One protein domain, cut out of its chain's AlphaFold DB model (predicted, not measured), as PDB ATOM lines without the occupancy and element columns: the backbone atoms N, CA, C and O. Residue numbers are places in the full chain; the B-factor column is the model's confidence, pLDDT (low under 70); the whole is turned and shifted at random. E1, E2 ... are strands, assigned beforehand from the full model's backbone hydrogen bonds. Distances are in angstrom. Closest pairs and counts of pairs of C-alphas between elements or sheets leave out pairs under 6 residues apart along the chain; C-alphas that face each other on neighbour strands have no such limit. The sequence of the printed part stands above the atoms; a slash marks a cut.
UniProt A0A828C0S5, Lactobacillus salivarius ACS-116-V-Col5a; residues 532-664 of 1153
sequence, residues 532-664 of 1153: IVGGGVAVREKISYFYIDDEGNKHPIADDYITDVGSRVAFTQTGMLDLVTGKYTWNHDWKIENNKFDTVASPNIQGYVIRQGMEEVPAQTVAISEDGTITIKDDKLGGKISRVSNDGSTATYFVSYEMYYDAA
ATOM      1  N   ILE A 532      -7.667  16.538 -26.322       76.06
ATOM      2  CA  ILE A 532      -8.480  15.506 -25.666       76.06
ATOM      3  C   ILE A 532      -9.423  16.175 -24.658       76.06
ATOM      4  O   ILE A 532      -8.997  17.030 -23.881       76.06
ATOM      5  N   VAL A 533     -10.686  15.757 -24.660       77.06
ATOM      6  CA  VAL A 533     -11.741  16.218 -23.747       77.06
ATOM      7  C   VAL A 533     -12.496  15.030 -23.148       77.06
ATOM      8  O   VAL A 533     -12.565  13.956 -23.748       77.06
ATOM      9  N   GLY A 534     -13.046  15.219 -21.950       77.75
ATOM     10  CA  GLY A 534     -13.990  14.286 -21.333       77.75
ATOM     11  C   GLY A 534     -15.434  14.719 -21.587       77.75
ATOM     12  O   GLY A 534     -15.701  15.909 -21.748       77.75
ATOM     13  N   GLY A 535     -16.345  13.753 -21.609       80.44
ATOM     14  CA  GLY A 535     -17.790  13.966 -21.686       80.44
ATOM     15  C   GLY A 535     -18.542  12.871 -20.936       80.44
ATOM     16  O   GLY A 535     -17.928  11.918 -20.449       80.44
ATOM     17  N   GLY A 536     -19.865  12.978 -20.832       86.38
ATOM     18  CA  GLY A 536     -20.638  12.014 -20.051       86.38
ATOM     19  C   GLY A 536     -22.149  12.037 -20.249       86.38
ATOM     20  O   GLY A 536     -22.714  12.901 -20.918       86.38
ATOM     21  N   VAL A 537     -22.803  11.065 -19.621       89.25
ATOM     22  CA  VAL A 537     -24.256  10.999 -19.483       89.25
ATOM     23  C   VAL A 537     -24.614  10.868 -18.009       89.25
ATOM     24  O   VAL A 537     -24.189   9.929 -17.337       89.25
ATOM     25  N   ALA A 538     -25.418  11.808 -17.524       89.00
ATOM     26  CA  ALA A 538     -26.073  11.753 -16.228       89.00
ATOM     27  C   ALA A 538     -27.514  11.256 -16.403       89.00
ATOM     28  O   ALA A 538     -28.239  11.736 -17.276       89.00
ATOM     29  N   VAL A 539     -27.956  10.339 -15.548       91.56
ATOM     30  CA  VAL A 539     -29.355   9.899 -15.492       91.56
ATOM     31  C   VAL A 539     -29.853  10.055 -14.058       91.56
ATOM     32  O   VAL A 539     -29.196   9.617 -13.112       91.56
ATOM     33  N   ARG A 540     -31.003  10.704 -13.887       91.50
ATOM     34  CA  ARG A 540     -31.722  10.830 -12.610       91.50
ATOM     35  C   ARG A 540     -33.061  10.106 -12.734       91.50
ATOM     36  O   ARG A 540     -33.623  10.047 -13.826       91.50
ATOM     37  N   GLU A 541     -33.572   9.574 -11.638       91.00
ATOM     38  CA  GLU A 541     -34.938   9.065 -11.573       91.00
ATOM     39  C   GLU A 541     -35.890  10.217 -11.230       91.00
ATOM     40  O   GLU A 541     -35.518  11.153 -10.511       91.00
ATOM     41  N   LYS A 542     -37.108  10.149 -11.762       92.69
ATOM     42  CA  LYS A 542     -38.261  10.963 -11.392       92.69
ATOM     43  C   LYS A 542     -39.436  10.018 -11.133       92.69
ATOM     44  O   LYS A 542     -39.685   9.122 -11.938       92.69
ATOM     45  N   ILE A 543     -40.176  10.229 -10.051       92.31
ATOM     46  CA  ILE A 543     -41.379   9.458  -9.719       92.31
ATOM     47  C   ILE A 543     -42.504  10.450  -9.419       92.31
ATOM     48  O   ILE A 543     -42.368  11.291  -8.534       92.31
ATOM     49  N   SER A 544     -43.592  10.352 -10.182       91.56
ATOM     50  CA  SER A 544     -44.790  11.189 -10.054       91.56
ATOM     51  C   SER A 544     -45.942  10.377  -9.464       91.56
ATOM     52  O   SER A 544     -46.148   9.230  -9.870       91.56
ATOM     53  N   TYR A 545     -46.702  10.967  -8.540       91.00
ATOM     54  CA  TYR A 545     -47.741  10.278  -7.767       91.00
ATOM     55  C   TYR A 545     -49.140  10.766  -8.159       91.00
ATOM     56  O   TYR A 545     -49.441  11.953  -8.025       91.00
ATOM     57  N   PHE A 546     -49.995   9.849  -8.623       89.88
ATOM     58  CA  PHE A 546     -51.325  10.161  -9.155       89.88
ATOM     59  C   PHE A 546     -52.449   9.363  -8.485       89.88
ATOM     60  O   PHE A 546     -52.328   8.159  -8.264       89.88
ATOM     61  N   TYR A 547     -53.585  10.018  -8.271       87.56
ATOM     62  CA  TYR A 547     -54.892   9.372  -8.142       87.56
ATOM     63  C   TYR A 547     -55.554   9.287  -9.532       87.56
ATOM     64  O   TYR A 547     -55.240  10.094 -10.412       87.56
ATOM     65  N   ILE A 548     -56.436   8.305  -9.746       82.38
ATOM     66  CA  ILE A 548     -57.342   8.274 -10.907       82.38
ATOM     67  C   ILE A 548     -58.780   8.290 -10.391       82.38
ATOM     68  O   ILE A 548     -59.113   7.429  -9.577       82.38
ATOM     69  N   ASP A 549     -59.590   9.239 -10.861       76.25
ATOM     70  CA  ASP A 549     -61.029   9.298 -10.565       76.25
ATOM     71  C   ASP A 549     -61.837   8.231 -11.334       76.25
ATOM     72  O   ASP A 549     -61.290   7.470 -12.141       76.25
ATOM     73  N   ASP A 550     -63.139   8.142 -11.053       71.00
ATOM     74  CA  ASP A 550     -64.022   7.144 -11.670       71.00
ATOM     75  C   ASP A 550     -64.321   7.454 -13.156       71.00
ATOM     76  O   ASP A 550     -64.649   6.550 -13.931       71.00
ATOM     77  N   GLU A 551     -64.131   8.705 -13.590       73.62
ATOM     78  CA  GLU A 551     -64.134   9.130 -14.995       73.62
ATOM     79  C   GLU A 551     -62.854   8.726 -15.760       73.62
ATOM     80  O   GLU A 551     -62.881   8.608 -16.990       73.62
ATOM     81  N   GLY A 552     -61.743   8.481 -15.057       72.62
ATOM     82  CA  GLY A 552     -60.457   8.045 -15.613       72.62
ATOM     83  C   GLY A 552     -59.385   9.137 -15.767       72.62
ATOM     84  O   GLY A 552     -58.336   8.873 -16.369       72.62
ATOM     85  N   ASN A 553     -59.607  10.345 -15.245       75.62
ATOM     86  CA  ASN A 553     -58.639  11.446 -15.254       75.62
ATOM     87  C   ASN A 553     -57.544  11.231 -14.197       75.62
ATOM     88  O   ASN A 553     -57.766  10.593 -13.173       75.62
ATOM     89  N   LYS A 554     -56.347  11.789 -14.424       82.12
ATOM     90  CA  LYS A 554     -55.220  11.693 -13.479       82.12
ATOM     91  C   LYS A 554     -55.053  12.982 -12.681       82.12
ATOM     92  O   LYS A 554     -54.759  14.021 -13.269       82.12
ATOM     93  N   HIS A 555     -55.095  12.872 -11.358       80.75
ATOM     94  CA  HIS A 555     -54.880  13.985 -10.428       80.75
ATOM     95  C   HIS A 555     -53.524  13.831  -9.728       80.75
ATOM     96  O   HIS A 555     -53.272  12.755  -9.180       80.75
ATOM     97  N   PRO A 556     -52.622  14.830  -9.745       86.81
ATOM     98  CA  PRO A 556     -51.363  14.769  -9.001       86.81
ATOM     99  C   PRO A 556     -51.625  14.936  -7.496       86.81
ATOM    100  O   PRO A 556     -52.321  15.860  -7.087       86.81
ATOM    101  N   ILE A 557     -51.076  14.047  -6.662       85.00
ATOM    102  CA  ILE A 557     -51.418  13.981  -5.221       85.00
ATOM    103  C   ILE A 557     -50.229  14.122  -4.260       85.00
ATOM    104  O   ILE A 557     -50.422  14.179  -3.045       85.00
ATOM    105  N   ALA A 558     -49.006  14.195  -4.784       83.88
ATOM    106  CA  ALA A 558     -47.802  14.587  -4.052       83.88
ATOM    107  C   ALA A 558     -46.743  15.133  -5.024       83.88
ATOM    108  O   ALA A 558     -46.776  14.818  -6.216       83.88
ATOM    109  N   ASP A 559     -45.796  15.917  -4.499       85.06
ATOM    110  CA  ASP A 559     -44.658  16.441  -5.260       85.06
ATOM    111  C   ASP A 559     -43.841  15.321  -5.928       85.06
ATOM    112  O   ASP A 559     -43.673  14.230  -5.376       85.06
ATOM    113  N   ASP A 560     -43.274  15.617  -7.100       89.31
ATOM    114  CA  ASP A 560     -42.374  14.705  -7.804       89.31
ATOM    115  C   ASP A 560     -41.141  14.361  -6.951       89.31
ATOM    116  O   ASP A 560     -40.311  15.227  -6.655       89.31
ATOM    117  N   TYR A 561     -40.933  13.077  -6.654       87.94
ATOM    118  CA  TYR A 561     -39.624  12.623  -6.191       87.94
ATOM    119  C   TYR A 561     -38.633  12.701  -7.354       87.94
ATOM    120  O   TYR A 561     -38.906  12.191  -8.441       87.94
ATOM    121  N   ILE A 562     -37.460  13.299  -7.133       89.19
ATOM    122  CA  ILE A 562     -36.377  13.349  -8.120       89.19
ATOM    123  C   ILE A 562     -35.057  13.007  -7.426       89.19
ATOM    124  O   ILE A 562     -34.673  13.691  -6.478       89.19
ATOM    125  N   THR A 563     -34.322  12.003  -7.921       86.75
ATOM    126  CA  THR A 563     -33.040  11.574  -7.324       86.75
ATOM    127  C   THR A 563     -32.079  12.749  -7.176       86.75
ATOM    128  O   THR A 563     -31.874  13.499  -8.135       86.75
ATOM    129  N   ASP A 564     -31.424  12.893  -6.028       83.31
ATOM    130  CA  ASP A 564     -30.410  13.928  -5.823       83.31
ATOM    131  C   ASP A 564     -29.266  13.857  -6.845       83.31
ATOM    132  O   ASP A 564     -28.868  12.786  -7.307       83.31
ATOM    133  N   VAL A 565     -28.667  15.011  -7.163       77.56
ATOM    134  CA  VAL A 565     -27.550  15.100  -8.131       77.56
ATOM    135  C   VAL A 565     -26.337  14.267  -7.680       77.56
ATOM    136  O   VAL A 565     -25.570  13.794  -8.522       77.56
ATOM    137  N   GLY A 566     -26.176  14.045  -6.370       76.44
ATOM    138  CA  GLY A 566     -25.152  13.166  -5.799       76.44
ATOM    139  C   GLY A 566     -25.404  11.668  -6.014       76.44
ATOM    140  O   GLY A 566     -24.438  10.924  -6.158       76.44
ATOM    141  N   SER A 567     -26.668  11.243  -6.107       80.00
ATOM    142  CA  SER A 567     -27.082   9.831  -6.232       80.00
ATOM    143  C   SER A 567     -27.503   9.450  -7.658       80.00
ATOM    144  O   SER A 567     -28.107   8.403  -7.884       80.00
ATOM    145  N   ARG A 568     -27.190  10.304  -8.640       88.44
ATOM    146  CA  ARG A 568     -27.433  10.048 -10.064       88.44
ATOM    147  C   ARG A 568     -26.682   8.806 -10.563       88.44
ATOM    148  O   ARG A 568     -25.586   8.483 -10.100       88.44
ATOM    149  N   VAL A 569     -27.221   8.189 -11.605       90.50
ATOM    150  CA  VAL A 569     -26.462   7.311 -12.501       90.50
ATOM    151  C   VAL A 569     -25.548   8.172 -13.380       90.50
ATOM    152  O   VAL A 569     -25.931   9.267 -13.804       90.50
ATOM    153  N   ALA A 570     -24.330   7.696 -13.638       87.81
ATOM    154  CA  ALA A 570     -23.313   8.422 -14.389       87.81
ATOM    155  C   ALA A 570     -22.429   7.488 -15.234       87.81
ATOM    156  O   ALA A 570     -21.873   6.498 -14.744       87.81
ATOM    157  N   PHE A 571     -22.271   7.867 -16.503       90.38
ATOM    158  CA  PHE A 571     -21.357   7.263 -17.472       90.38
ATOM    159  C   PHE A 571     -20.422   8.342 -18.031       90.38
ATOM    160  O   PHE A 571     -20.877   9.450 -18.314       90.38
ATOM    161  N   THR A 572     -19.142   8.034 -18.241       86.38
ATOM    162  CA  THR A 572     -18.158   8.980 -18.802       86.38
ATOM    163  C   THR A 572     -17.395   8.401 -19.991       86.38
ATOM    164  O   THR A 572     -17.135   7.203 -20.057       86.38
ATOM    165  N   GLN A 573     -17.038   9.254 -20.951       86.69
ATOM    166  CA  GLN A 573     -16.292   8.908 -22.165       86.69
ATOM    167  C   GLN A 573     -15.218   9.961 -22.478       86.69
ATOM    168  O   GLN A 573     -15.205  11.059 -21.914       86.69
ATOM    169  N   THR A 574     -14.325   9.636 -23.405       82.25
ATOM    170  CA  THR A 574     -13.310  10.543 -23.946       82.25
ATOM    171  C   THR A 574     -13.611  10.909 -25.397       82.25
ATOM    172  O   THR A 574     -14.326  10.208 -26.115       82.25
ATOM    173  N   GLY A 575     -13.058  12.027 -25.849       81.94
ATOM    174  CA  GLY A 575     -13.157  12.478 -27.230       81.94
ATOM    175  C   GLY A 575     -12.091  13.511 -27.559       81.94
ATOM    176  O   GLY A 575     -11.214  13.808 -26.743       81.94
ATOM    177  N   MET A 576     -12.180  14.076 -28.757       79.38
ATOM    178  CA  MET A 576     -11.379  15.219 -29.179       79.38
ATOM    179  C   MET A 576     -12.262  16.430 -29.472       79.38
ATOM    180  O   MET A 576     -13.296  16.304 -30.127       79.38
ATOM    181  N   LEU A 577     -11.810  17.601 -29.029       80.50
ATOM    182  CA  LEU A 577     -12.328  18.900 -29.441       80.50
ATOM    183  C   LEU A 577     -11.364  19.521 -30.454       80.50
ATOM    184  O   LEU A 577     -10.164  19.659 -30.194       80.50
ATOM    185  N   ASP A 578     -11.899  19.904 -31.606       79.56
ATOM    186  CA  ASP A 578     -11.197  20.673 -32.627       79.56
ATOM    187  C   ASP A 578     -11.258  22.175 -32.289       79.56
ATOM    188  O   ASP A 578     -12.339  22.759 -32.213       79.56
ATOM    189  N   LEU A 579     -10.099  22.808 -32.053       76.81
ATOM    190  CA  LEU A 579     -10.012  24.192 -31.551       76.81
ATOM    191  C   LEU A 579     -10.142  25.274 -32.637       76.81
ATOM    192  O   LEU A 579      -9.944  26.455 -32.341       76.81
ATOM    193  N   VAL A 580     -10.440  24.881 -33.877       78.06
ATOM    194  CA  VAL A 580     -10.681  25.789 -35.009       78.06
ATOM    195  C   VAL A 580     -12.173  25.815 -35.359       78.06
ATOM    196  O   VAL A 580     -12.729  26.873 -35.634       78.06
ATOM    197  N   THR A 581     -12.841  24.660 -35.292       74.44
ATOM    198  CA  THR A 581     -14.271  24.492 -35.619       74.44
ATOM    199  C   THR A 581     -15.192  24.404 -34.400       74.44
ATOM    200  O   THR A 581     -16.408  24.483 -34.558       74.44
ATOM    201  N   GLY A 582     -14.651  24.197 -33.194       70.06
ATOM    202  CA  GLY A 582     -15.433  23.982 -31.970       70.06
ATOM    203  C   GLY A 582     -16.158  22.630 -31.914       70.06
ATOM    204  O   GLY A 582     -17.005  22.422 -31.048       70.06
ATOM    205  N   LYS A 583     -15.860  21.705 -32.838       74.50
ATOM    206  CA  LYS A 583     -16.582  20.436 -32.978       74.50
ATOM    207  C   LYS A 583     -15.985  19.328 -32.106       74.50
ATOM    208  O   LYS A 583     -14.783  19.066 -32.144       74.50
ATOM    209  N   TYR A 584     -16.857  18.625 -31.385       78.19
ATOM    210  CA  TYR A 584     -16.532  17.414 -30.633       78.19
ATOM    211  C   TYR A 584     -16.574  16.166 -31.529       78.19
ATOM    212  O   TYR A 584     -17.446  16.032 -32.389       78.19
ATOM    213  N   THR A 585     -15.654  15.232 -31.295       77.94
ATOM    214  CA  THR A 585     -15.661  13.869 -31.849       77.94
ATOM    215  C   THR A 585     -15.444  12.885 -30.703       77.94
ATOM    216  O   THR A 585     -14.390  12.911 -30.072       77.94
ATOM    217  N   TRP A 586     -16.442  12.053 -30.404       82.38
ATOM    218  CA  TRP A 586     -16.434  11.157 -29.243       82.38
ATOM    219  C   TRP A 586     -15.911   9.758 -29.586       82.38
ATOM    220  O   TRP A 586     -16.201   9.222 -30.657       82.38
ATOM    221  N   ASN A 587     -15.152   9.159 -28.664       80.75
ATOM    222  CA  ASN A 587     -14.553   7.833 -28.831       80.75
ATOM    223  C   ASN A 587     -15.502   6.691 -28.435       80.75
ATOM    224  O   ASN A 587     -15.204   5.542 -28.749       80.75
ATOM    225  N   HIS A 588     -16.621   6.996 -27.761       77.00
ATOM    226  CA  HIS A 588     -17.611   6.025 -27.275       77.00
ATOM    227  C   HIS A 588     -17.035   4.986 -26.281       77.00
ATOM    228  O   HIS A 588     -17.593   3.909 -26.081       77.00
ATOM    229  N   ASP A 589     -15.923   5.317 -25.607       82.88
ATOM    230  CA  ASP A 589     -15.213   4.465 -24.639       82.88
ATOM    231  C   ASP A 589     -15.842   4.509 -23.230       82.88
ATOM    232  O   ASP A 589     -15.163   4.764 -22.226       82.88
ATOM    233  N   TRP A 590     -17.159   4.288 -23.173       87.56
ATOM    234  CA  TRP A 590     -17.994   4.467 -21.984       87.56
ATOM    235  C   TRP A 590     -17.490   3.700 -20.754       87.56
ATOM    236  O   TRP A 590     -17.380   2.472 -20.740       87.56
ATOM    237  N   LYS A 591     -17.253   4.446 -19.673       86.12
ATOM    238  CA  LYS A 591     -16.952   3.953 -18.327       86.12
ATOM    239  C   LYS A 591     -18.165   4.169 -17.433       86.12
ATOM    240  O   LYS A 591     -18.833   5.197 -17.519       86.12
ATOM    241  N   ILE A 592     -18.434   3.196 -16.570       88.12
ATOM    242  CA  ILE A 592     -19.505   3.260 -15.575       88.12
ATOM    243  C   ILE A 592     -18.933   3.853 -14.285       88.12
ATOM    244  O   ILE A 592     -17.975   3.303 -13.744       88.12
ATOM    245  N   GLU A 593     -19.533   4.932 -13.780       84.44
ATOM    246  CA  GLU A 593     -19.234   5.473 -12.444       84.44
ATOM    247  C   GLU A 593     -20.255   4.953 -11.423       84.44
ATOM    248  O   GLU A 593     -19.885   4.389 -10.396       84.44
ATOM    249  N   ASN A 594     -21.544   5.048 -11.765       85.38
ATOM    250  CA  ASN A 594     -22.641   4.297 -11.154       85.38
ATOM    251  C   ASN A 594     -23.714   4.037 -12.222       85.38
ATOM    252  O   ASN A 594     -24.026   4.939 -12.995       85.38
ATOM    253  N   ASN A 595     -24.308   2.843 -12.252       90.12
ATOM    254  CA  ASN A 595     -25.391   2.495 -13.178       90.12
ATOM    255  C   ASN A 595     -26.652   1.931 -12.500       90.12
ATOM    256  O   ASN A 595     -27.487   1.333 -13.182       90.12
ATOM    257  N   LYS A 596     -26.805   2.105 -11.183       87.94
ATOM    258  CA  LYS A 596     -27.976   1.635 -10.440       87.94
ATOM    259  C   LYS A 596     -28.631   2.760  -9.631       87.94
ATOM    260  O   LYS A 596     -27.924   3.547  -9.001       87.94
ATOM    261  N   PHE A 597     -29.962   2.795  -9.626       89.88
ATOM    262  CA  PHE A 597     -30.757   3.506  -8.623       89.88
ATOM    263  C   PHE A 597     -31.093   2.560  -7.460       89.88
ATOM    264  O   PHE A 597     -31.138   1.337  -7.632       89.88
ATOM    265  N   ASP A 598     -31.303   3.113  -6.270       87.38
ATOM    266  CA  ASP A 598     -31.802   2.364  -5.114       87.38
ATOM    267  C   ASP A 598     -33.330   2.198  -5.182       87.38
ATOM    268  O   ASP A 598     -33.991   2.789  -6.029       87.38
ATOM    269  N   THR A 599     -33.902   1.354  -4.320       87.62
ATOM    270  CA  THR A 599     -35.363   1.207  -4.225       87.62
ATOM    271  C   THR A 599     -35.955   2.454  -3.571       87.62
ATOM    272  O   THR A 599     -35.510   2.843  -2.488       87.62
ATOM    273  N   VAL A 600     -36.996   3.030  -4.174       89.88
ATOM    274  CA  VAL A 600     -37.744   4.166  -3.615       89.88
ATOM    275  C   VAL A 600     -39.136   3.694  -3.205       89.88
ATOM    276  O   VAL A 600     -39.943   3.313  -4.048       89.88
ATOM    277  N   ALA A 601     -39.427   3.710  -1.904       89.56
ATOM    278  CA  ALA A 601     -40.758   3.388  -1.393       89.56
ATOM    279  C   ALA A 601     -41.762   4.500  -1.739       89.56
ATOM    280  O   ALA A 601     -41.446   5.686  -1.603       89.56
ATOM    281  N   SER A 602     -42.975   4.125  -2.141       88.88
ATOM    282  CA  SER A 602     -44.047   5.083  -2.421       88.88
ATOM    283  C   SER A 602     -44.538   5.735  -1.116       88.88
ATOM    284  O   SER A 602     -44.728   5.038  -0.114       88.88
ATOM    285  N   PRO A 603     -44.728   7.069  -1.070       87.81
ATOM    286  CA  PRO A 603     -45.117   7.771   0.148       87.81
ATOM    287  C   PRO A 603     -46.529   7.388   0.608       87.81
ATOM    288  O   PRO A 603     -47.417   7.109  -0.197       87.81
ATOM    289  N   ASN A 604     -46.767   7.429   1.918       85.25
ATOM    290  CA  ASN A 604     -48.114   7.310   2.474       85.25
ATOM    291  C   ASN A 604     -48.809   8.682   2.414       85.25
ATOM    292  O   ASN A 604     -48.426   9.590   3.153       85.25
ATOM    293  N   ILE A 605     -49.794   8.838   1.526       87.62
ATOM    294  CA  ILE A 605     -50.472  10.114   1.254       87.62
ATOM    295  C   ILE A 605     -51.852  10.095   1.924       87.62
ATOM    296  O   ILE A 605     -52.678   9.228   1.648       87.62
ATOM    297  N   GLN A 606     -52.120  11.055   2.816       83.44
ATOM    298  CA  GLN A 606     -53.383  11.106   3.559       83.44
ATOM    299  C   GLN A 606     -54.586  11.252   2.610       83.44
ATOM    300  O   GLN A 606     -54.667  12.213   1.850       83.44
ATOM    301  N   GLY A 607     -55.531  10.312   2.701       82.62
ATOM    302  CA  GLY A 607     -56.710  10.231   1.832       82.62
ATOM    303  C   GLY A 607     -56.602   9.200   0.704       82.62
ATOM    304  O   GLY A 607     -57.604   8.947   0.036       82.62
ATOM    305  N   TYR A 608     -55.447   8.555   0.523       89.81
ATOM    306  CA  TYR A 608     -55.207   7.627  -0.584       89.81
ATOM    307  C   TYR A 608     -54.549   6.322  -0.119       89.81
ATOM    308  O   TYR A 608     -53.869   6.274   0.906       89.81
ATOM    309  N   VAL A 609     -54.740   5.253  -0.891       88.38
ATOM    310  CA  VAL A 609     -54.098   3.944  -0.705       88.38
ATOM    311  C   VAL A 609     -53.273   3.638  -1.949       88.38
ATOM    312  O   VAL A 609     -53.747   3.825  -3.065       88.38
ATOM    313  N   ILE A 610     -52.033   3.182  -1.773       89.94
ATOM    314  CA  ILE A 610     -51.165   2.801  -2.896       89.94
ATOM    315  C   ILE A 610     -51.806   1.629  -3.652       89.94
ATOM    316  O   ILE A 610     -52.176   0.625  -3.036       89.94
ATOM    317  N   ARG A 611     -51.920   1.741  -4.980       89.25
ATOM    318  CA  ARG A 611     -52.491   0.688  -5.827       89.25
ATOM    319  C   ARG A 611     -51.575  -0.541  -5.819       89.25
ATOM    320  O   ARG A 611     -50.353  -0.415  -5.891       89.25
ATOM    321  N   GLN A 612     -52.163  -1.736  -5.729       84.81
ATOM    322  CA  GLN A 612     -51.416  -2.982  -5.513       84.81
ATOM    323  C   GLN A 612     -50.311  -3.201  -6.566       84.81
ATOM    324  O   GLN A 612     -50.584  -3.214  -7.768       84.81
ATOM    325  N   GLY A 613     -49.078  -3.441  -6.111       83.19
ATOM    326  CA  GLY A 613     -47.894  -3.603  -6.963       83.19
ATOM    327  C   GLY A 613     -47.123  -2.308  -7.254       83.19
ATOM    328  O   GLY A 613     -46.223  -2.329  -8.093       83.19
ATOM    329  N   MET A 614     -47.471  -1.196  -6.596       89.75
ATOM    330  CA  MET A 614     -46.793   0.108  -6.690       89.75
ATOM    331  C   MET A 614     -46.273   0.606  -5.329       89.75
ATOM    332  O   MET A 614     -46.031   1.797  -5.138       89.75
ATOM    333  N   GLU A 615     -46.095  -0.305  -4.366       89.31
ATOM    334  CA  GLU A 615     -45.621  -0.015  -3.004       89.31
ATOM    335  C   GLU A 615     -44.175   0.522  -2.979       89.31
ATOM    336  O   GLU A 615     -43.806   1.293  -2.091       89.31
ATOM    337  N   GLU A 616     -43.371   0.162  -3.980       88.69
ATOM    338  CA  GLU A 616     -42.037   0.705  -4.234       88.69
ATOM    339  C   GLU A 616     -41.726   0.745  -5.740       88.69
ATOM    340  O   GLU A 616     -42.159  -0.123  -6.501       88.69
ATOM    341  N   VAL A 617     -40.902   1.707  -6.163       89.12
ATOM    342  CA  VAL A 617     -40.124   1.603  -7.404       89.12
ATOM    343  C   VAL A 617     -38.869   0.784  -7.072       89.12
ATOM    344  O   VAL A 617     -38.019   1.254  -6.311       89.12
ATOM    345  N   PRO A 618     -38.732  -0.457  -7.580       86.38
ATOM    346  CA  PRO A 618     -37.636  -1.338  -7.199       86.38
ATOM    347  C   PRO A 618     -36.327  -0.914  -7.875       86.38
ATOM    348  O   PRO A 618     -36.319  -0.564  -9.052       86.38
ATOM    349  N   ALA A 619     -35.217  -1.018  -7.144       86.50
ATOM    350  CA  ALA A 619     -33.878  -0.551  -7.519       86.50
ATOM    351  C   ALA A 619     -33.432  -0.870  -8.969       86.50
ATOM    352  O   ALA A 619     -32.915  -1.962  -9.253       86.50
ATOM    353  N   GLN A 620     -33.577   0.107  -9.871       86.75
ATOM    354  CA  GLN A 620     -33.395  -0.048 -11.319       86.75
ATOM    355  C   GLN A 620     -31.927  -0.093 -11.753       86.75
ATOM    356  O   GLN A 620     -31.075   0.601 -11.198       86.75
ATOM    357  N   THR A 621     -31.620  -0.862 -12.804       89.44
ATOM    358  CA  THR A 621     -30.278  -0.889 -13.417       89.44
ATOM    359  C   THR A 621     -30.307  -0.268 -14.808       89.44
ATOM    360  O   THR A 621     -30.878  -0.830 -15.743       89.44
ATOM    361  N   VAL A 622     -29.636   0.868 -14.957       90.88
ATOM    362  CA  VAL A 622     -29.477   1.587 -16.223       90.88
ATOM    363  C   VAL A 622     -28.315   0.983 -17.022       90.88
ATOM    364  O   VAL A 622     -27.333   0.477 -16.463       90.88
ATOM    365  N   ALA A 623     -28.410   1.034 -18.346       88.06
ATOM    366  CA  ALA A 623     -27.345   0.662 -19.265       88.06
ATOM    367  C   ALA A 623     -27.221   1.677 -20.408       88.06
ATOM    368  O   ALA A 623     -28.205   2.294 -20.815       88.06
ATOM    369  N   ILE A 624     -26.004   1.811 -20.930       89.88
ATOM    370  CA  ILE A 624     -25.667   2.623 -22.099       89.88
ATOM    371  C   ILE A 624     -25.110   1.704 -23.192       89.88
ATOM    372  O   ILE A 624     -24.322   0.802 -22.895       89.88
ATOM    373  N   SER A 625     -25.559   1.879 -24.433       84.75
ATOM    374  CA  SER A 625     -25.024   1.177 -25.609       84.75
ATOM    375  C   SER A 625     -23.845   1.929 -26.235       84.75
ATOM    376  O   SER A 625     -23.543   3.063 -25.868       84.75
ATOM    377  N   GLU A 626     -23.152   1.291 -27.182       79.00
ATOM    378  CA  GLU A 626     -21.966   1.862 -27.843       79.00
ATOM    379  C   GLU A 626     -22.266   3.208 -28.532       79.00
ATOM    380  O   GLU A 626     -21.444   4.114 -28.489       79.00
ATOM    381  N   ASP A 627     -23.471   3.394 -29.074       79.19
ATOM    382  CA  ASP A 627     -23.951   4.652 -29.672       79.19
ATOM    383  C   ASP A 627     -24.339   5.746 -28.649       79.19
ATOM    384  O   ASP A 627     -24.701   6.857 -29.037       79.19
ATOM    385  N   GLY A 628     -24.271   5.455 -27.345       79.31
ATOM    386  CA  GLY A 628     -24.672   6.363 -26.268       79.31
ATOM    387  C   GLY A 628     -26.166   6.338 -25.915       79.31
ATOM    388  O   GLY A 628     -26.590   7.130 -25.069       79.31
ATOM    389  N   THR A 629     -26.971   5.450 -26.511       85.12
ATOM    390  CA  THR A 629     -28.398   5.316 -26.169       85.12
ATOM    391  C   THR A 629     -28.574   4.719 -24.764       85.12
ATOM    392  O   THR A 629     -27.901   3.759 -24.384       85.12
ATOM    393  N   ILE A 630     -29.483   5.294 -23.969       90.50
ATOM    394  CA  ILE A 630     -29.793   4.841 -22.603       90.50
ATOM    395  C   ILE A 630     -30.958   3.848 -22.618       90.50
ATOM    396  O   ILE A 630     -31.946   4.039 -23.322       90.50
ATOM    397  N   THR A 631     -30.847   2.797 -21.805       87.62
ATOM    398  CA  THR A 631     -31.867   1.757 -21.595       87.62
ATOM    399  C   THR A 631     -31.950   1.365 -20.117       87.62
ATOM    400  O   THR A 631     -31.017   1.601 -19.347       87.62
ATOM    401  N   ILE A 632     -33.061   0.746 -19.713       88.56
ATOM    402  CA  ILE A 632     -33.265   0.186 -18.369       88.56
ATOM    403  C   ILE A 632     -33.351  -1.336 -18.505       88.56
ATOM    404  O   ILE A 632     -33.994  -1.844 -19.426       88.56
ATOM    405  N   LYS A 633     -32.678  -2.075 -17.620       83.00
ATOM    406  CA  LYS A 633     -32.719  -3.542 -17.593       83.00
ATOM    407  C   LYS A 633     -33.874  -4.032 -16.731       83.00
ATOM    408  O   LYS A 633     -34.012  -3.591 -15.597       83.00
ATOM    409  N   ASP A 634     -34.635  -4.983 -17.272       73.19
ATOM    410  CA  ASP A 634     -35.757  -5.653 -16.604       73.19
ATOM    411  C   ASP A 634     -36.809  -4.681 -16.033       73.19
ATOM    412  O   ASP A 634     -37.366  -4.912 -14.960       73.19
ATOM    413  N   ASP A 635     -37.083  -3.595 -16.765       80.56
ATOM    414  CA  ASP A 635     -38.057  -2.567 -16.388       80.56
ATOM    415  C   ASP A 635     -39.483  -3.135 -16.296       80.56
ATOM    416  O   ASP A 635     -40.091  -3.536 -17.289       80.56
ATOM    417  N   LYS A 636     -40.017  -3.157 -15.071       75.12
ATOM    418  CA  LYS A 636     -41.358  -3.668 -14.746       75.12
ATOM    419  C   LYS A 636     -42.433  -2.585 -14.687       75.12
ATOM    420  O   LYS A 636     -43.604  -2.935 -14.581       75.12
ATOM    421  N   LEU A 637     -42.048  -1.306 -14.701       79.31
ATOM    422  CA  LEU A 637     -42.950  -0.178 -14.431       79.31
ATOM    423  C   LEU A 637     -43.081   0.798 -15.615       79.31
ATOM    424  O   LEU A 637     -43.918   1.695 -15.562       79.31
ATOM    425  N   GLY A 638     -42.319   0.611 -16.699       82.94
ATOM    426  CA  GLY A 638     -42.470   1.380 -17.940       82.94
ATOM    427  C   GLY A 638     -41.827   2.766 -17.870       82.94
ATOM    428  O   GLY A 638     -42.452   3.764 -18.236       82.94
ATOM    429  N   GLY A 639     -40.589   2.823 -17.378       84.38
ATOM    430  CA  GLY A 639     -39.828   4.043 -17.123       84.38
ATOM    431  C   GLY A 639     -39.569   4.843 -18.395       84.38
ATOM    432  O   GLY A 639     -38.791   4.448 -19.266       84.38
ATOM    433  N   LYS A 640     -40.200   6.015 -18.502       89.56
ATOM    434  CA  LYS A 640     -40.103   6.882 -19.681       89.56
ATOM    435  C   LYS A 640     -38.777   7.640 -19.661       89.56
ATOM    436  O   LYS A 640     -38.586   8.540 -18.846       89.56
ATOM    437  N   ILE A 641     -37.870   7.295 -20.574       89.06
ATOM    438  CA  ILE A 641     -36.588   7.990 -20.737       89.06
ATOM    439  C   ILE A 641     -36.812   9.293 -21.514       89.06
ATOM    440  O   ILE A 641     -37.318   9.282 -22.634       89.06
ATOM    441  N   SER A 642     -36.394  10.420 -20.940       88.88
ATOM    442  CA  SER A 642     -36.475  11.750 -21.560       88.88
ATOM    443  C   SER A 642     -35.160  12.514 -21.390       88.88
ATOM    444  O   SER A 642     -34.513  12.416 -20.348       88.88
ATOM    445  N   ARG A 643     -34.724  13.261 -22.415       87.38
ATOM    446  CA  ARG A 643     -33.499  14.076 -22.346       87.38
ATOM    447  C   ARG A 643     -33.835  15.482 -21.855       87.38
ATOM    448  O   ARG A 643     -34.576  16.198 -22.516       87.38
ATOM    449  N   VAL A 644     -33.253  15.862 -20.724       82.94
ATOM    450  CA  VAL A 644     -33.515  17.115 -20.000       82.94
ATOM    451  C   VAL A 644     -32.586  18.232 -20.469       82.94
ATOM    452  O   VAL A 644     -33.004  19.374 -20.619       82.94
ATOM    453  N   SER A 645     -31.315  17.906 -20.712       81.44
ATOM    454  CA  SER A 645     -30.309  18.863 -21.182       81.44
ATOM    455  C   SER A 645     -29.187  18.175 -21.961       81.44
ATOM    456  O   SER A 645     -28.982  16.962 -21.858       81.44
ATOM    457  N   ASN A 646     -28.462  18.959 -22.757       78.56
ATOM    458  CA  ASN A 646     -27.207  18.572 -23.393       78.56
ATOM    459  C   ASN A 646     -26.373  19.838 -23.636       78.56
ATOM    460  O   ASN A 646     -26.794  20.686 -24.418       78.56
ATOM    461  N   ASP A 647     -25.218  19.964 -22.981       73.19
ATOM    462  CA  ASP A 647     -24.300  21.106 -23.163       73.19
ATOM    463  C   ASP A 647     -23.231  20.871 -24.255       73.19
ATOM    464  O   ASP A 647     -22.390  21.730 -24.507       73.19
ATOM    465  N   GLY A 648     -23.268  19.710 -24.920       65.56
ATOM    466  CA  GLY A 648     -22.286  19.278 -25.919       65.56
ATOM    467  C   GLY A 648     -21.160  18.411 -25.344       65.56
ATOM    468  O   GLY A 648     -20.594  17.600 -26.080       65.56
ATOM    469  N   SER A 649     -20.886  18.517 -24.039       71.50
ATOM    470  CA  SER A 649     -19.983  17.633 -23.284       71.50
ATOM    471  C   SER A 649     -20.739  16.619 -22.419       71.50
ATOM    472  O   SER A 649     -20.338  15.457 -22.338       71.50
ATOM    473  N   THR A 650     -21.849  17.039 -21.809       77.69
ATOM    474  CA  THR A 650     -22.647  16.244 -20.875       77.69
ATOM    475  C   THR A 650     -24.125  16.304 -21.246       77.69
ATOM    476  O   THR A 650     -24.692  17.385 -21.422       77.69
ATOM    477  N   ALA A 651     -24.770  15.140 -21.324       83.62
ATOM    478  CA  ALA A 651     -26.219  15.024 -21.482       83.62
ATOM    479  C   ALA A 651     -26.874  14.547 -20.178       83.62
ATOM    480  O   ALA A 651     -26.376  13.621 -19.539       83.62
ATOM    481  N   THR A 652     -28.004  15.149 -19.797       86.62
ATOM    482  CA  THR A 652     -28.798  14.725 -18.632       86.62
ATOM    483  C   THR A 652     -30.131  14.144 -19.080       86.62
ATOM    484  O   THR A 652     -30.831  14.757 -19.889       86.62
ATOM    485  N   TYR A 653     -30.505  12.992 -18.524       90.81
ATOM    486  CA  TYR A 653     -31.782  12.320 -18.767       90.81
ATOM    487  C   TYR A 653     -32.565  12.119 -17.463       90.81
ATOM    488  O   TYR A 653     -31.966  11.895 -16.407       90.81
ATOM    489  N   PHE A 654     -33.895  12.140 -17.555       92.06
ATOM    490  CA  PHE A 654     -34.779  11.563 -16.544       92.06
ATOM    491  C   PHE A 654     -35.281  10.197 -17.011       92.06
ATOM    492  O   PHE A 654     -35.704  10.047 -18.160       92.06
ATOM    493  N   VAL A 655     -35.265   9.229 -16.099       91.00
ATOM    494  CA  VAL A 655     -36.147   8.058 -16.121       91.00
ATOM    495  C   VAL A 655     -37.377   8.428 -15.300       91.00
ATOM    496  O   VAL A 655     -37.238   8.666 -14.104       91.00
ATOM    497  N   SER A 656     -38.551   8.505 -15.925       91.19
ATOM    498  CA  SER A 656     -39.790   8.918 -15.255       91.19
ATOM    499  C   SER A 656     -40.747   7.743 -15.038       91.19
ATOM    500  O   SER A 656     -41.158   7.101 -16.008       91.19
ATOM    501  N   TYR A 657     -41.147   7.515 -13.787       90.69
ATOM    502  CA  TYR A 657     -42.165   6.545 -13.375       90.69
ATOM    503  C   TYR A 657     -43.457   7.238 -12.917       90.69
ATOM    504  O   TYR A 657     -43.421   8.310 -12.313       90.69
ATOM    505  N   GLU A 658     -44.600   6.607 -13.187       91.94
ATOM    506  CA  GLU A 658     -45.926   7.047 -12.735       91.94
ATOM    507  C   GLU A 658     -46.447   6.033 -11.709       91.94
ATOM    508  O   GLU A 658     -46.683   4.873 -12.052       91.94
ATOM    509  N   MET A 659     -46.597   6.457 -10.454       90.12
ATOM    510  CA  MET A 659     -47.142   5.649  -9.361       90.12
ATOM    511  C   MET A 659     -48.591   6.037  -9.103       90.12
ATOM    512  O   MET A 659     -48.924   7.222  -9.055       90.12
ATOM    513  N   TYR A 660     -49.449   5.033  -8.936       90.19
ATOM    514  CA  TYR A 660     -50.890   5.219  -8.841       90.19
ATOM    515  C   TYR A 660     -51.438   4.830  -7.477       90.19
ATOM    516  O   TYR A 660     -50.991   3.871  -6.844       90.19
ATOM    517  N   TYR A 661     -52.450   5.576  -7.064       90.81
ATOM    518  CA  TYR A 661     -53.177   5.396  -5.825       90.81
ATOM    519  C   TYR A 661     -54.671   5.307  -6.124       90.81
ATOM    520  O   TYR A 661     -55.172   5.888  -7.091       90.81
ATOM    521  N   ASP A 662     -55.374   4.602  -5.251       86.25
ATOM    522  CA  ASP A 662     -56.826   4.550  -5.188       86.25
ATOM    523  C   ASP A 662     -57.305   5.434  -4.025       86.25
ATOM    524  O   ASP A 662     -56.587   5.625  -3.035       86.25
ATOM    525  N   ALA A 663     -58.517   5.983  -4.115       86.50
ATOM    526  CA  ALA A 663     -59.092   6.752  -3.015       86.50
ATOM    527  C   ALA A 663     -59.284   5.851  -1.782       86.50
ATOM    528  O   ALA A 663     -59.864   4.759  -1.871       86.50
ATOM    529  N   ALA A 664     -58.767   6.304  -0.634       85.56
ATOM    530  CA  ALA A 664     -58.847   5.555   0.616       85.56
ATOM    531  C   ALA A 664     -60.292   5.442   1.099       85.56
ATOM    532  O   ALA A 664     -61.077   6.376   0.946       85.56
TER     533      ALA A 664
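Overview. This is residues 532 to 664 of the 1153 residues of a protein of Lactobacillus salivarius ACS-116-V-Col5a (UniProt A0A828C0S5). You are looking at a long, narrow, strongly twisted sheet, with the long strands E1 and E10 side by side and parallel along much of its length and shorter strands paired beside their ends and along them. The small hairpin of E7 and E8 lies over one face near the middle, and residues 595 to 607 make a long link toward E6. The printed part has 133 residues with no named helix and ten named strands, E1 to E10 in order, in a branched mixed sheet of eight and an antiparallel sheet of two. The class is all strand; the outline is a rod of 62 by 24 by 23 A, loose, with a radius of gyration of the C-alphas of 18.2 A.

Along the chain. Find C-alpha 532 at (-8.480, 15.506, -25.666); from there E1, residues 532 to 548, runs 51.6 A to C-alpha 548 at (-57.342, 8.274, -10.907). Next come E2, residues 554 to 562, which bends by 75 degrees at residue 557, and E3, residues 569 to 578, which spans 28.6 A and bends by 51 degrees at residue 574. Then read E4 at 584 to 586, E5 at 591 to 594, E6 at 608 to 610, E7 at 621 to 624, E8 at 630 to 633 and E9 at 640 to 646. E10, residues 650 to 663, runs 41.7 A to C-alpha 663 at (-59.092, 6.752, -3.015).

Arrangement. Start at E1: E3, beside residues 532 to 539, and E2, beside 541 to 548, lie on one side of it, and E10 on the other side. E1 and E3 are antiparallel, with N 535 and O 573 2.9 A apart; E1 and E2 form an antiparallel hairpin, with N 543 and O 561 at 2.8 A. E1 and E10 are parallel, at 11 degrees, with N 542 and O 655 at 2.8 A. On the other side of E3 from E1, look for E4, with N 576 and O 585 at 2.8 A, and E5, with N 570 and O 594 at 2.8 A; both are antiparallel to E3. On the other side of E10 from E1 are E6, with N 609 and O 662 at 2.9 A, and E9, with N 642 and O 654 at 2.9 A; both are antiparallel to E10. E7 and E8 form a hairpin, with N 623 and O 631 at 2.8 A. The closest C-alphas of E3 and E7 are those of Val 569 and Val 622, 7.5 A apart.

Size, cuts and confidence. The two C-alphas farthest apart are those of Val 580 and Ala 664, 63.2 A. The printed part has no cut. The link from E5 to E6 is long, with 13 residues; residues 600 to 601 in it pair antiparallel with residues 616 to 617. The mean pLDDT of the printed part is 84.5, and residue 648 is under 70.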